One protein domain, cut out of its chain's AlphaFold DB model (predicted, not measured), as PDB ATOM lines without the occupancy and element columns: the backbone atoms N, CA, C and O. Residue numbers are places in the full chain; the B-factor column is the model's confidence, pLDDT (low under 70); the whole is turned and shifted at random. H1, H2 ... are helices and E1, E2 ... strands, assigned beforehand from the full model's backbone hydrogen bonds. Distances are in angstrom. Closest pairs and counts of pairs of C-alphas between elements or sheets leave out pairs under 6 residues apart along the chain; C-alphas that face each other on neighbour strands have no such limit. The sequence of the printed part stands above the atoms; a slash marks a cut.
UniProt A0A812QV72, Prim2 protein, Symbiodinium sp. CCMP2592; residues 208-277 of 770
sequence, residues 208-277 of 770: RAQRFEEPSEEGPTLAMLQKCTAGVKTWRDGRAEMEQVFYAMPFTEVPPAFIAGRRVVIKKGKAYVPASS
ATOM      1  N   ARG A 208      15.345  88.975  75.879       84.50
ATOM      2  CA  ARG A 208      15.757  89.353  74.518       84.50
ATOM      3  C   ARG A 208      16.952  90.301  74.556       84.50
ATOM      4  O   ARG A 208      16.806  91.490  74.279       84.50
ATOM      5  N   ALA A 209      18.116  89.777  74.929       86.12
ATOM      6  CA  ALA A 209      19.377  90.510  74.943       86.12
ATOM      7  C   ALA A 209      20.237  90.104  73.741       86.12
ATOM      8  O   ALA A 209      20.682  88.969  73.655       86.12
ATOM      9  N   GLN A 210      20.477  91.039  72.825       86.94
ATOM     10  CA  GLN A 210      21.385  90.842  71.693       86.94
ATOM     11  C   GLN A 210      22.674  91.608  71.943       86.94
ATOM     12  O   GLN A 210      22.628  92.746  72.416       86.94
ATOM     13  N   ARG A 211      23.823  91.009  71.633       87.12
ATOM     14  CA  ARG A 211      25.105  91.703  71.741       87.12
ATOM     15  C   ARG A 211      25.086  92.946  70.851       87.12
ATOM     16  O   ARG A 211      24.645  92.899  69.708       87.12
ATOM     17  N   PHE A 212      25.491  94.078  71.413       86.88
ATOM     18  CA  PHE A 212      25.526  95.337  70.687       86.88
ATOM     19  C   PHE A 212      26.676  95.314  69.683       86.88
ATOM     20  O   PHE A 212      27.839  95.179  70.063       86.88
ATOM     21  N   GLU A 213      26.324  95.498  68.419       84.12
ATOM     22  CA  GLU A 213      27.246  95.784  67.331       84.12
ATOM     23  C   GLU A 213      27.017  97.226  66.891       84.12
ATOM     24  O   GLU A 213      25.871  97.683  66.808       84.12
ATOM     25  N   GLU A 214      28.106  97.962  66.673       79.69
ATOM     26  CA  GLU A 214      28.025  99.367  66.294       79.69
ATOM     27  C   GLU A 214      27.417  99.480  64.887       79.69
ATOM     28  O   GLU A 214      27.981  98.942  63.933       79.69
ATOM     29  N   PRO A 215      26.246 100.121  64.741       77.75
ATOM     30  CA  PRO A 215      25.587 100.212  63.448       77.75
ATOM     31  C   PRO A 215      26.366 101.137  62.509       77.75
ATOM     32  O   PRO A 215      26.844 102.192  62.928       77.75
ATOM     33  N   SER A 216      26.448 100.748  61.236       65.50
ATOM     34  CA  SER A 216      27.188 101.462  60.188       65.50
ATOM     35  C   SER A 216      26.614 102.846  59.876       65.50
ATOM     36  O   SER A 216      27.382 103.769  59.624       65.50
ATOM     37  N   GLU A 217      25.292 103.020  59.953       60.78
ATOM     38  CA  GLU A 217      24.622 104.317  59.806       60.78
ATOM     39  C   GLU A 217      23.460 104.455  60.814       60.78
ATOM     40  O   GLU A 217      22.718 103.511  61.078       60.78
ATOM     41  N   GLU A 218      23.341 105.640  61.427       65.81
ATOM     42  CA  GLU A 218      22.322 106.040  62.417       65.81
ATOM     43  C   GLU A 218      22.045 105.080  63.603       65.81
ATOM     44  O   GLU A 218      20.954 104.526  63.771       65.81
ATOM     45  N   GLY A 219      22.961 105.023  64.576       70.69
ATOM     46  CA  GLY A 219      22.688 104.417  65.888       70.69
ATOM     47  C   GLY A 219      23.494 105.024  67.035       70.69
ATOM     48  O   GLY A 219      24.051 106.110  66.885       70.69
ATOM     49  N   PRO A 220      23.416 104.473  68.257       81.25
ATOM     50  CA  PRO A 220      24.335 104.866  69.319       81.25
ATOM     51  C   PRO A 220      25.727 104.310  69.010       81.25
ATOM     52  O   PRO A 220      25.831 103.179  68.559       81.25
ATOM     53  N   THR A 221      26.770 105.095  69.261       86.25
ATOM     54  CA  THR A 221      28.162 104.638  69.153       86.25
ATOM     55  C   THR A 221      28.633 104.038  70.472       86.25
ATOM     56  O   THR A 221      28.120 104.406  71.537       86.25
ATOM     57  N   LEU A 222      29.643 103.164  70.448       85.38
ATOM     58  CA  LEU A 222      30.198 102.592  71.686       85.38
ATOM     59  C   LEU A 222      30.700 103.699  72.634       85.38
ATOM     60  O   LEU A 222      30.430 103.672  73.837       85.38
ATOM     61  N   ALA A 223      31.340 104.732  72.079       84.25
ATOM     62  CA  ALA A 223      31.800 105.900  72.830       84.25
ATOM     63  C   ALA A 223      30.643 106.670  73.495       84.25
ATOM     64  O   ALA A 223      30.764 107.121  74.639       84.25
ATOM     65  N   MET A 224      29.500 106.800  72.811       85.44
ATOM     66  CA  MET A 224      28.295 107.404  73.386       85.44
ATOM     67  C   MET A 224      27.761 106.556  74.543       85.44
ATOM     68  O   MET A 224      27.459 107.104  75.604       85.44
ATOM     69  N   LEU A 225      27.686 105.232  74.376       86.69
ATOM     70  CA  LEU A 225      27.232 104.324  75.430       86.69
ATOM     71  C   LEU A 225      28.132 104.411  76.669       86.69
ATOM     72  O   LEU A 225      27.632 104.589  77.780       86.69
ATOM     73  N   GLN A 226      29.452 104.392  76.491       86.38
ATOM     74  CA  GLN A 226      30.420 104.520  77.584       86.38
ATOM     75  C   GLN A 226      30.347 105.878  78.297       86.38
ATOM     76  O   GLN A 226      30.510 105.951  79.516       86.38
ATOM     77  N   LYS A 227      30.088 106.968  77.561       85.50
ATOM     78  CA  LYS A 227      29.971 108.320  78.131       85.50
ATOM     79  C   LYS A 227      28.664 108.524  78.897       85.50
ATOM     80  O   LYS A 227      28.664 109.181  79.936       85.50
ATOM     81  N   CYS A 228      27.558 108.006  78.370       84.06
ATOM     82  CA  CYS A 228      26.216 108.268  78.887       84.06
ATOM     83  C   CYS A 228      25.768 107.286  79.979       84.06
ATOM     84  O   CYS A 228      24.786 107.567  80.664       84.06
ATOM     85  N   THR A 229      26.462 106.160  80.158       83.69
ATOM     86  CA  THR A 229      26.079 105.135  81.136       83.69
ATOM     87  C   THR A 229      26.800 105.332  82.470       83.69
ATOM     88  O   THR A 229      28.025 105.221  82.564       83.69
ATOM     89  N   ALA A 230      26.042 105.583  83.540       77.50
ATOM     90  CA  ALA A 230      26.602 105.698  84.882       77.50
ATOM     91  C   ALA A 230      27.128 104.342  85.396       77.50
ATOM     92  O   ALA A 230      26.434 103.328  85.328       77.50
ATOM     93  N   GLY A 231      28.344 104.332  85.957       71.25
ATOM     94  CA  GLY A 231      28.946 103.141  86.582       71.25
ATOM     95  C   GLY A 231      29.691 102.192  85.635       71.25
ATOM     96  O   GLY A 231      30.136 101.143  86.081       71.25
ATOM     97  N   VAL A 232      29.862 102.562  84.361       75.44
ATOM     98  CA  VAL A 232      30.624 101.788  83.356       75.44
ATOM     99  C   VAL A 232      32.147 101.953  83.484       75.44
ATOM    100  O   VAL A 232      32.912 101.141  82.972       75.44
ATOM    101  N   LYS A 233      32.593 102.990  84.198       74.38
ATOM    102  CA  LYS A 233      34.005 103.214  84.530       74.38
ATOM    103  C   LYS A 233      34.379 102.399  85.760       74.38
ATOM    104  O   LYS A 233      33.956 102.740  86.867       74.38
ATOM    105  N   THR A 234      35.205 101.376  85.579       69.06
ATOM    106  CA  THR A 234      35.802 100.617  86.681       69.06
ATOM    107  C   THR A 234      37.267 100.990  86.855       69.06
ATOM    108  O   THR A 234      37.986 101.177  85.878       69.06
ATOM    109  N   TRP A 235      37.714 101.101  88.103       68.06
ATOM    110  CA  TRP A 235      39.117 101.344  88.432       68.06
ATOM    111  C   TRP A 235      39.773 100.024  88.825       68.06
ATOM    112  O   TRP A 235      39.371  99.413  89.816       68.06
ATOM    113  N   ARG A 236      40.772  99.591  88.056       61.62
ATOM    114  CA  ARG A 236      41.585  98.401  88.333       61.62
ATOM    115  C   ARG A 236      43.054  98.804  88.257       61.62
ATOM    116  O   ARG A 236      43.463  99.433  87.288       61.62
ATOM    117  N   ASP A 237      43.822  98.522  89.308       58.28
ATOM    118  CA  ASP A 237      45.272  98.776  89.372       58.28
ATOM    119  C   ASP A 237      45.691 100.207  88.965       58.28
ATOM    120  O   ASP A 237      46.666 100.425  88.250       58.28
ATOM    121  N   GLY A 238      44.911 101.211  89.388       63.94
ATOM    122  CA  GLY A 238      45.173 102.625  89.087       63.94
ATOM    123  C   GLY A 238      44.826 103.066  87.658       63.94
ATOM    124  O   GLY A 238      45.059 104.225  87.318       63.94
ATOM    125  N   ARG A 239      44.244 102.190  86.826       64.88
ATOM    126  CA  ARG A 239      43.779 102.502  85.466       64.88
ATOM    127  C   ARG A 239      42.253 102.469  85.384       64.88
ATOM    128  O   ARG A 239      41.597 101.622  85.991       64.88
ATOM    129  N   ALA A 240      41.692 103.415  84.633       71.38
ATOM    130  CA  ALA A 240      40.269 103.445  84.324       71.38
ATOM    131  C   ALA A 240      39.992 102.537  83.119       71.38
ATOM    132  O   ALA A 240      40.388 102.852  81.997       71.38
ATOM    133  N   GLU A 241      39.305 101.425  83.355       76.25
ATOM    134  CA  GLU A 241      38.814 100.522  82.315       76.25
ATOM    135  C   GLU A 241      37.339 100.831  82.033       76.25
ATOM    136  O   GLU A 241      36.523 100.976  82.951       76.25
ATOM    137  N   MET A 242      37.011 100.967  80.749       79.69
ATOM    138  CA  MET A 242      35.645 101.143  80.261       79.69
ATOM    139  C   MET A 242      35.094  99.798  79.797       79.69
ATOM    140  O   MET A 242      35.792  99.062  79.095       79.69
ATOM    141  N   GLU A 243      33.834  99.512  80.127       81.00
ATOM    142  CA  GLU A 243      33.124  98.354  79.576       81.00
ATOM    143  C   GLU A 243      33.117  98.417  78.040       81.00
ATOM    144  O   GLU A 243      32.737  99.428  77.440       81.00
ATOM    145  N   GLN A 244      33.542  97.325  77.407       83.50
ATOM    146  CA  GLN A 244      33.594  97.201  75.946       83.50
ATOM    147  C   GLN A 244      32.363  96.489  75.379       83.50
ATOM    148  O   GLN A 244      32.083  96.593  74.190       83.50
ATOM    149  N   VAL A 245      31.626  95.759  76.220       86.44
ATOM    150  CA  VAL A 245      30.513  94.911  75.794       86.44
ATOM    151  C   VAL A 245      29.197  95.467  76.326       86.44
ATOM    152  O   VAL A 245      28.990  95.600  77.534       86.44
ATOM    153  N   PHE A 246      28.289  95.759  75.399       90.38
ATOM    154  CA  PHE A 246      26.916  96.161  75.677       90.38
ATOM    155  C   PHE A 246      25.942  95.170  75.038       90.38
ATOM    156  O   PHE A 246      26.279  94.483  74.077       90.38
ATOM    157  N   TYR A 247      24.724  95.123  75.563       90.62
ATOM    158  CA  TYR A 247      23.612  94.346  75.033       90.62
ATOM    159  C   TYR A 247      22.434  95.269  74.742       90.62
ATOM    160  O   TYR A 247      22.093  96.120  75.563       90.62
ATOM    161  N   ALA A 248      21.804  95.099  73.587       91.69
ATOM    162  CA  ALA A 248      20.566  95.764  73.222       91.69
ATOM    163  C   ALA A 248      19.369  94.878  73.594       91.69
ATOM    164  O   ALA A 248      19.309  93.708  73.217       91.69
ATOM    165  N   MET A 249      18.399  95.447  74.307       92.00
ATOM    166  CA  MET A 249      17.162  94.762  74.687       92.00
ATOM    167  C   MET A 249      15.971  95.728  74.762       92.00
ATOM    168  O   MET A 249      16.175  96.941  74.848       92.00
ATOM    169  N   PRO A 250      14.714  95.251  74.723       92.12
ATOM    170  CA  PRO A 250      13.549  96.109  74.932       92.12
ATOM    171  C   PRO A 250      13.618  96.808  76.293       92.12
ATOM    172  O   PRO A 250      13.842  96.160  77.316       92.12
ATOM    173  N   PHE A 251      13.399  98.126  76.335       90.50
ATOM    174  CA  PHE A 251      13.524  98.881  77.593       90.50
ATOM    175  C   PHE A 251      12.528  98.426  78.676       90.50
ATOM    176  O   PHE A 251      12.794  98.596  79.860       90.50
ATOM    177  N   THR A 252      11.414  97.806  78.275       90.00
ATOM    178  CA  THR A 252      10.396  97.230  79.165       90.00
ATOM    179  C   THR A 252      10.892  96.015  79.950       90.00
ATOM    180  O   THR A 252      10.332  95.699  80.993       90.00
ATOM    181  N   GLU A 253      11.926  95.323  79.464       86.81
ATOM    182  CA  GLU A 253      12.546  94.181  80.153       86.81
ATOM    183  C   GLU A 253      13.648  94.624  81.134       86.81
ATOM    184  O   GLU A 253      14.137  93.824  81.933       86.81
ATOM    185  N   VAL A 254      14.035  95.905  81.110       88.62
ATOM    186  CA  VAL A 254      15.054  96.461  82.004       88.62
ATOM    187  C   VAL A 254      14.415  96.878  83.335       88.62
ATOM    188  O   VAL A 254      13.383  97.551  83.342       88.62
ATOM    189  N   PRO A 255      15.023  96.550  84.494       87.88
ATOM    190  CA  PRO A 255      14.483  96.959  85.784       87.88
ATOM    191  C   PRO A 255      14.371  98.494  85.897       87.88
ATOM    192  O   PRO A 255      15.345  99.189  85.589       87.88
ATOM    193  N   PRO A 256      13.269  99.050  86.440       87.75
ATOM    194  CA  PRO A 256      13.072 100.502  86.528       87.75
ATOM    195  C   PRO A 256      14.206 101.260  87.236       87.75
ATOM    196  O   PRO A 256      14.545 102.379  86.854       87.75
ATOM    197  N   ALA A 257      14.856 100.629  88.220       86.00
ATOM    198  CA  ALA A 257      15.994 101.200  88.942       86.00
ATOM    199  C   ALA A 257      17.203 101.513  88.038       86.00
ATOM    200  O   ALA A 257      17.943 102.459  88.302       86.00
ATOM    201  N   PHE A 258      17.402 100.753  86.956       87.06
ATOM    202  CA  PHE A 258      18.473 101.013  85.990       87.06
ATOM    203  C   PHE A 258      18.183 102.256  85.152       87.06
ATOM    204  O   PHE A 258      19.093 103.035  84.871       87.06
ATOM    205  N   ILE A 259      16.914 102.468  84.805       88.56
ATOM    206  CA  ILE A 259      16.460 103.630  84.041       88.56
ATOM    207  C   ILE A 259      16.529 104.883  84.920       88.56
ATOM    208  O   ILE A 259      17.181 105.859  84.552       88.56
ATOM    209  N   ALA A 260      15.944 104.828  86.122       87.38
ATOM    210  CA  ALA A 260      15.956 105.932  87.081       87.38
ATOM    211  C   ALA A 260      17.385 106.353  87.467       87.38
ATOM    212  O   ALA A 260      17.685 107.541  87.576       87.38
ATOM    213  N   GLY A 261      18.290 105.381  87.614       85.88
ATOM    214  CA  GLY A 261      19.700 105.619  87.917       85.88
ATOM    215  C   GLY A 261      20.568 106.016  86.718       85.88
ATOM    216  O   GLY A 261      21.775 106.161  86.899       85.88
ATOM    217  N   ARG A 262      20.004 106.155  85.505       87.06
ATOM    218  CA  ARG A 262      20.752 106.405  84.251       87.06
ATOM    219  C   ARG A 262      21.911 105.419  84.037       87.06
ATOM    220  O   ARG A 262      23.003 105.779  83.597       87.06
ATOM    221  N   ARG A 263      21.670 104.155  84.382       86.38
ATOM    222  CA  ARG A 263      22.625 103.040  84.260       86.38
ATOM    223  C   ARG A 263      22.501 102.277  82.945       86.38
ATOM    224  O   ARG A 263      23.189 101.282  82.750       86.38
ATOM    225  N   VAL A 264      21.604 102.723  82.075       90.56
ATOM    226  CA  VAL A 264      21.389 102.214  80.721       90.56
ATOM    227  C   VAL A 264      21.088 103.396  79.810       90.56
ATOM    228  O   VAL A 264      20.532 104.402  80.260       90.56
ATOM    229  N   VAL A 265      21.423 103.273  78.530       90.88
ATOM    230  CA  VAL A 265      21.031 104.257  77.509       90.88
ATOM    231  C   VAL A 265      19.773 103.756  76.817       90.88
ATOM    232  O   VAL A 265      19.702 102.582  76.478       90.88
ATOM    233  N   ILE A 266      18.788 104.624  76.586       91.69
ATOM    234  CA  ILE A 266      17.562 104.273  75.856       91.69
ATOM    235  C   ILE A 266      17.506 105.087  74.562       91.69
ATOM    236  O   ILE A 266      17.627 106.310  74.593       91.69
ATOM    237  N   LYS A 267      17.310 104.420  73.421       89.62
ATOM    238  CA  LYS A 267      17.135 105.059  72.106       89.62
ATOM    239  C   LYS A 267      16.153 104.247  71.263       89.62
ATOM    240  O   LYS A 267      16.315 103.035  71.139       89.62
ATOM    241  N   LYS A 268      15.140 104.909  70.687       88.56
ATOM    242  CA  LYS A 268      14.097 104.290  69.836       88.56
ATOM    243  C   LYS A 268      13.460 103.028  70.473       88.56
ATOM    244  O   LYS A 268      13.305 102.008  69.813       88.56
ATOM    245  N   GLY A 269      13.151 103.063  71.776       88.06
ATOM    246  CA  GLY A 269      12.530 101.935  72.500       88.06
ATOM    247  C   GLY A 269      13.461 100.755  72.833       88.06
ATOM    248  O   GLY A 269      13.022  99.783  73.446       88.06
ATOM    249  N   LYS A 270      14.751 100.834  72.485       91.31
ATOM    250  CA  LYS A 270      15.776  99.862  72.892       91.31
ATOM    251  C   LYS A 270      16.618 100.431  74.028       91.31
ATOM    252  O   LYS A 270      16.993 101.604  73.989       91.31
ATOM    253  N   ALA A 271      16.913  99.602  75.019       92.88
ATOM    254  CA  ALA A 271      17.858  99.877  76.085       92.88
ATOM    255  C   ALA A 271      19.191  99.174  75.807       92.88
ATOM    256  O   ALA A 271      19.214  98.005  75.426       92.88
ATOM    257  N   TYR A 272      20.289  99.893  76.024       91.75
ATOM    258  CA  TYR A 272      21.659  99.412  75.884       91.75
ATOM    259  C   TYR A 272      22.245  99.223  77.280       91.75
ATOM    260  O   TYR A 272      22.408 100.187  78.036       91.75
ATOM    261  N   VAL A 273      22.506  97.966  77.628       91.12
ATOM    262  CA  VAL A 273      22.881  97.511  78.967       91.12
ATOM    263  C   VAL A 273      24.331  97.033  78.956       91.12
ATOM    264  O   VAL A 273      24.677  96.212  78.111       91.12
ATOM    265  N   PRO A 274      25.193  97.488  79.878       90.44
ATOM    266  CA  PRO A 274      26.561  96.981  79.966       90.44
ATOM    267  C   PRO A 274      26.584  95.521  80.445       90.44
ATOM    268  O   PRO A 274      25.754  95.116  81.266       90.44
ATOM    269  N   ALA A 275      27.558  94.733  79.982       86.81
ATOM    270  CA  ALA A 275      27.672  93.309  80.316       86.81
ATOM    271  C   ALA A 275      27.714  93.037  81.831       86.81
ATOM    272  O   ALA A 275      27.031  92.136  82.324       86.81
ATOM    273  N   SER A 276      28.421  93.876  82.593       84.56
ATOM    274  CA  SER A 276      28.478  93.826  84.063       84.56
ATOM    275  C   SER A 276      27.117  93.940  84.764       84.56
ATOM    276  O   SER A 276      26.961  93.482  85.900       84.56
ATOM    277  N   SER A 277      26.118  94.525  84.099       87.25
ATOM    278  CA  SER A 277      24.767  94.723  84.634       87.25
ATOM    279  C   SER A 277      23.781  93.618  84.257       87.25
ATOM    280  O   SER A 277      22.728  93.514  84.887       87.25
TER     281      SER A 277
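Overview. This is residues 208 to 277 of the 770 residues of the protein "Prim2 protein" of Symbiodinium sp. CCMP2592 (UniProt A0A812QV72). A small antiparallel sheet of three strands, E3, E5 and E4 in that order, has the short helix H1 crossing over it, while a separate two-strand hairpin, E1 and E2, reaches away from this sheet as an arm. The short helix H2 only grazes the sheet, and a long opening stretch without named elements, residues 208 to 221, pairs briefly with E3 before it leads to H1. The 70 printed residues hold two named helices and five named strands, in the order H1 E1 E2 E3 H2 E4 E5; the class is mixed, helices and strands, with under half of the residues in named elements. The whole is compact, with a radius of gyration of the C-alphas of 12.0 A and spans of 36 by 31 by 18 A.

Arrangement. Begin at E5, residues 270 to 274, the inner strand. Beside it is the edge strand E3, residues 246 to 250, antiparallel at 148 degrees, with N 247 and O 273 2.8 A apart. The other edge strand is E4, residues 265 to 267, which forms a hairpin with E5; here N 272 and O 265 are 2.8 A apart. Look next at H1, residues 222 to 228: it is on the sheet and over E5, and runs across the strands at 88 degrees on the local plane. Its height over the sheet is 9.1 A, from a local plane fitted to only just enough C-alphas, 6. The closest C-alphas of H1 and E4 are those of Leu 225 and Val 265, 6.5 A apart. H2, residues 256 to 260, only grazes the sheet with residues 258 to 259. E3, H2 and E4 form a split strand-helix-strand unit, two strands running the same way with E5 between them, and its crossover is right-handed. Residues 210 to 211 pair antiparallel with residues 247 to 248 of E3. Farther out, E1, residues 233 to 236, and E2, residues 239 to 242, form a hairpin; N 241 and O 234 are 2.9 A apart. Both are apart from E3, E4 and E5. In H1 and H2 every O i to N i+4 pair is within hydrogen-bond range.

Along the chain. Find C-alpha 246 at (26.916, 96.161, 75.677), where E3 begins; it runs 13.4 A to Pro 250. E5 starts at C-alpha 270 and runs 13.2 A to C-alpha 274 at (26.561, 96.981, 79.966). H1 begins at C-alpha 222, at (30.198, 102.592, 71.686), and is 10.0 A long.

Size, cuts and confidence. The two C-alphas farthest apart, those of Asp 237 and Lys 268, are 37.2 A apart. The printed part has no cut, and the six links between its named elements are tight. Its mean pLDDT is 82.9; look for values under 70 at residues 216 to 218 and 234 to 239.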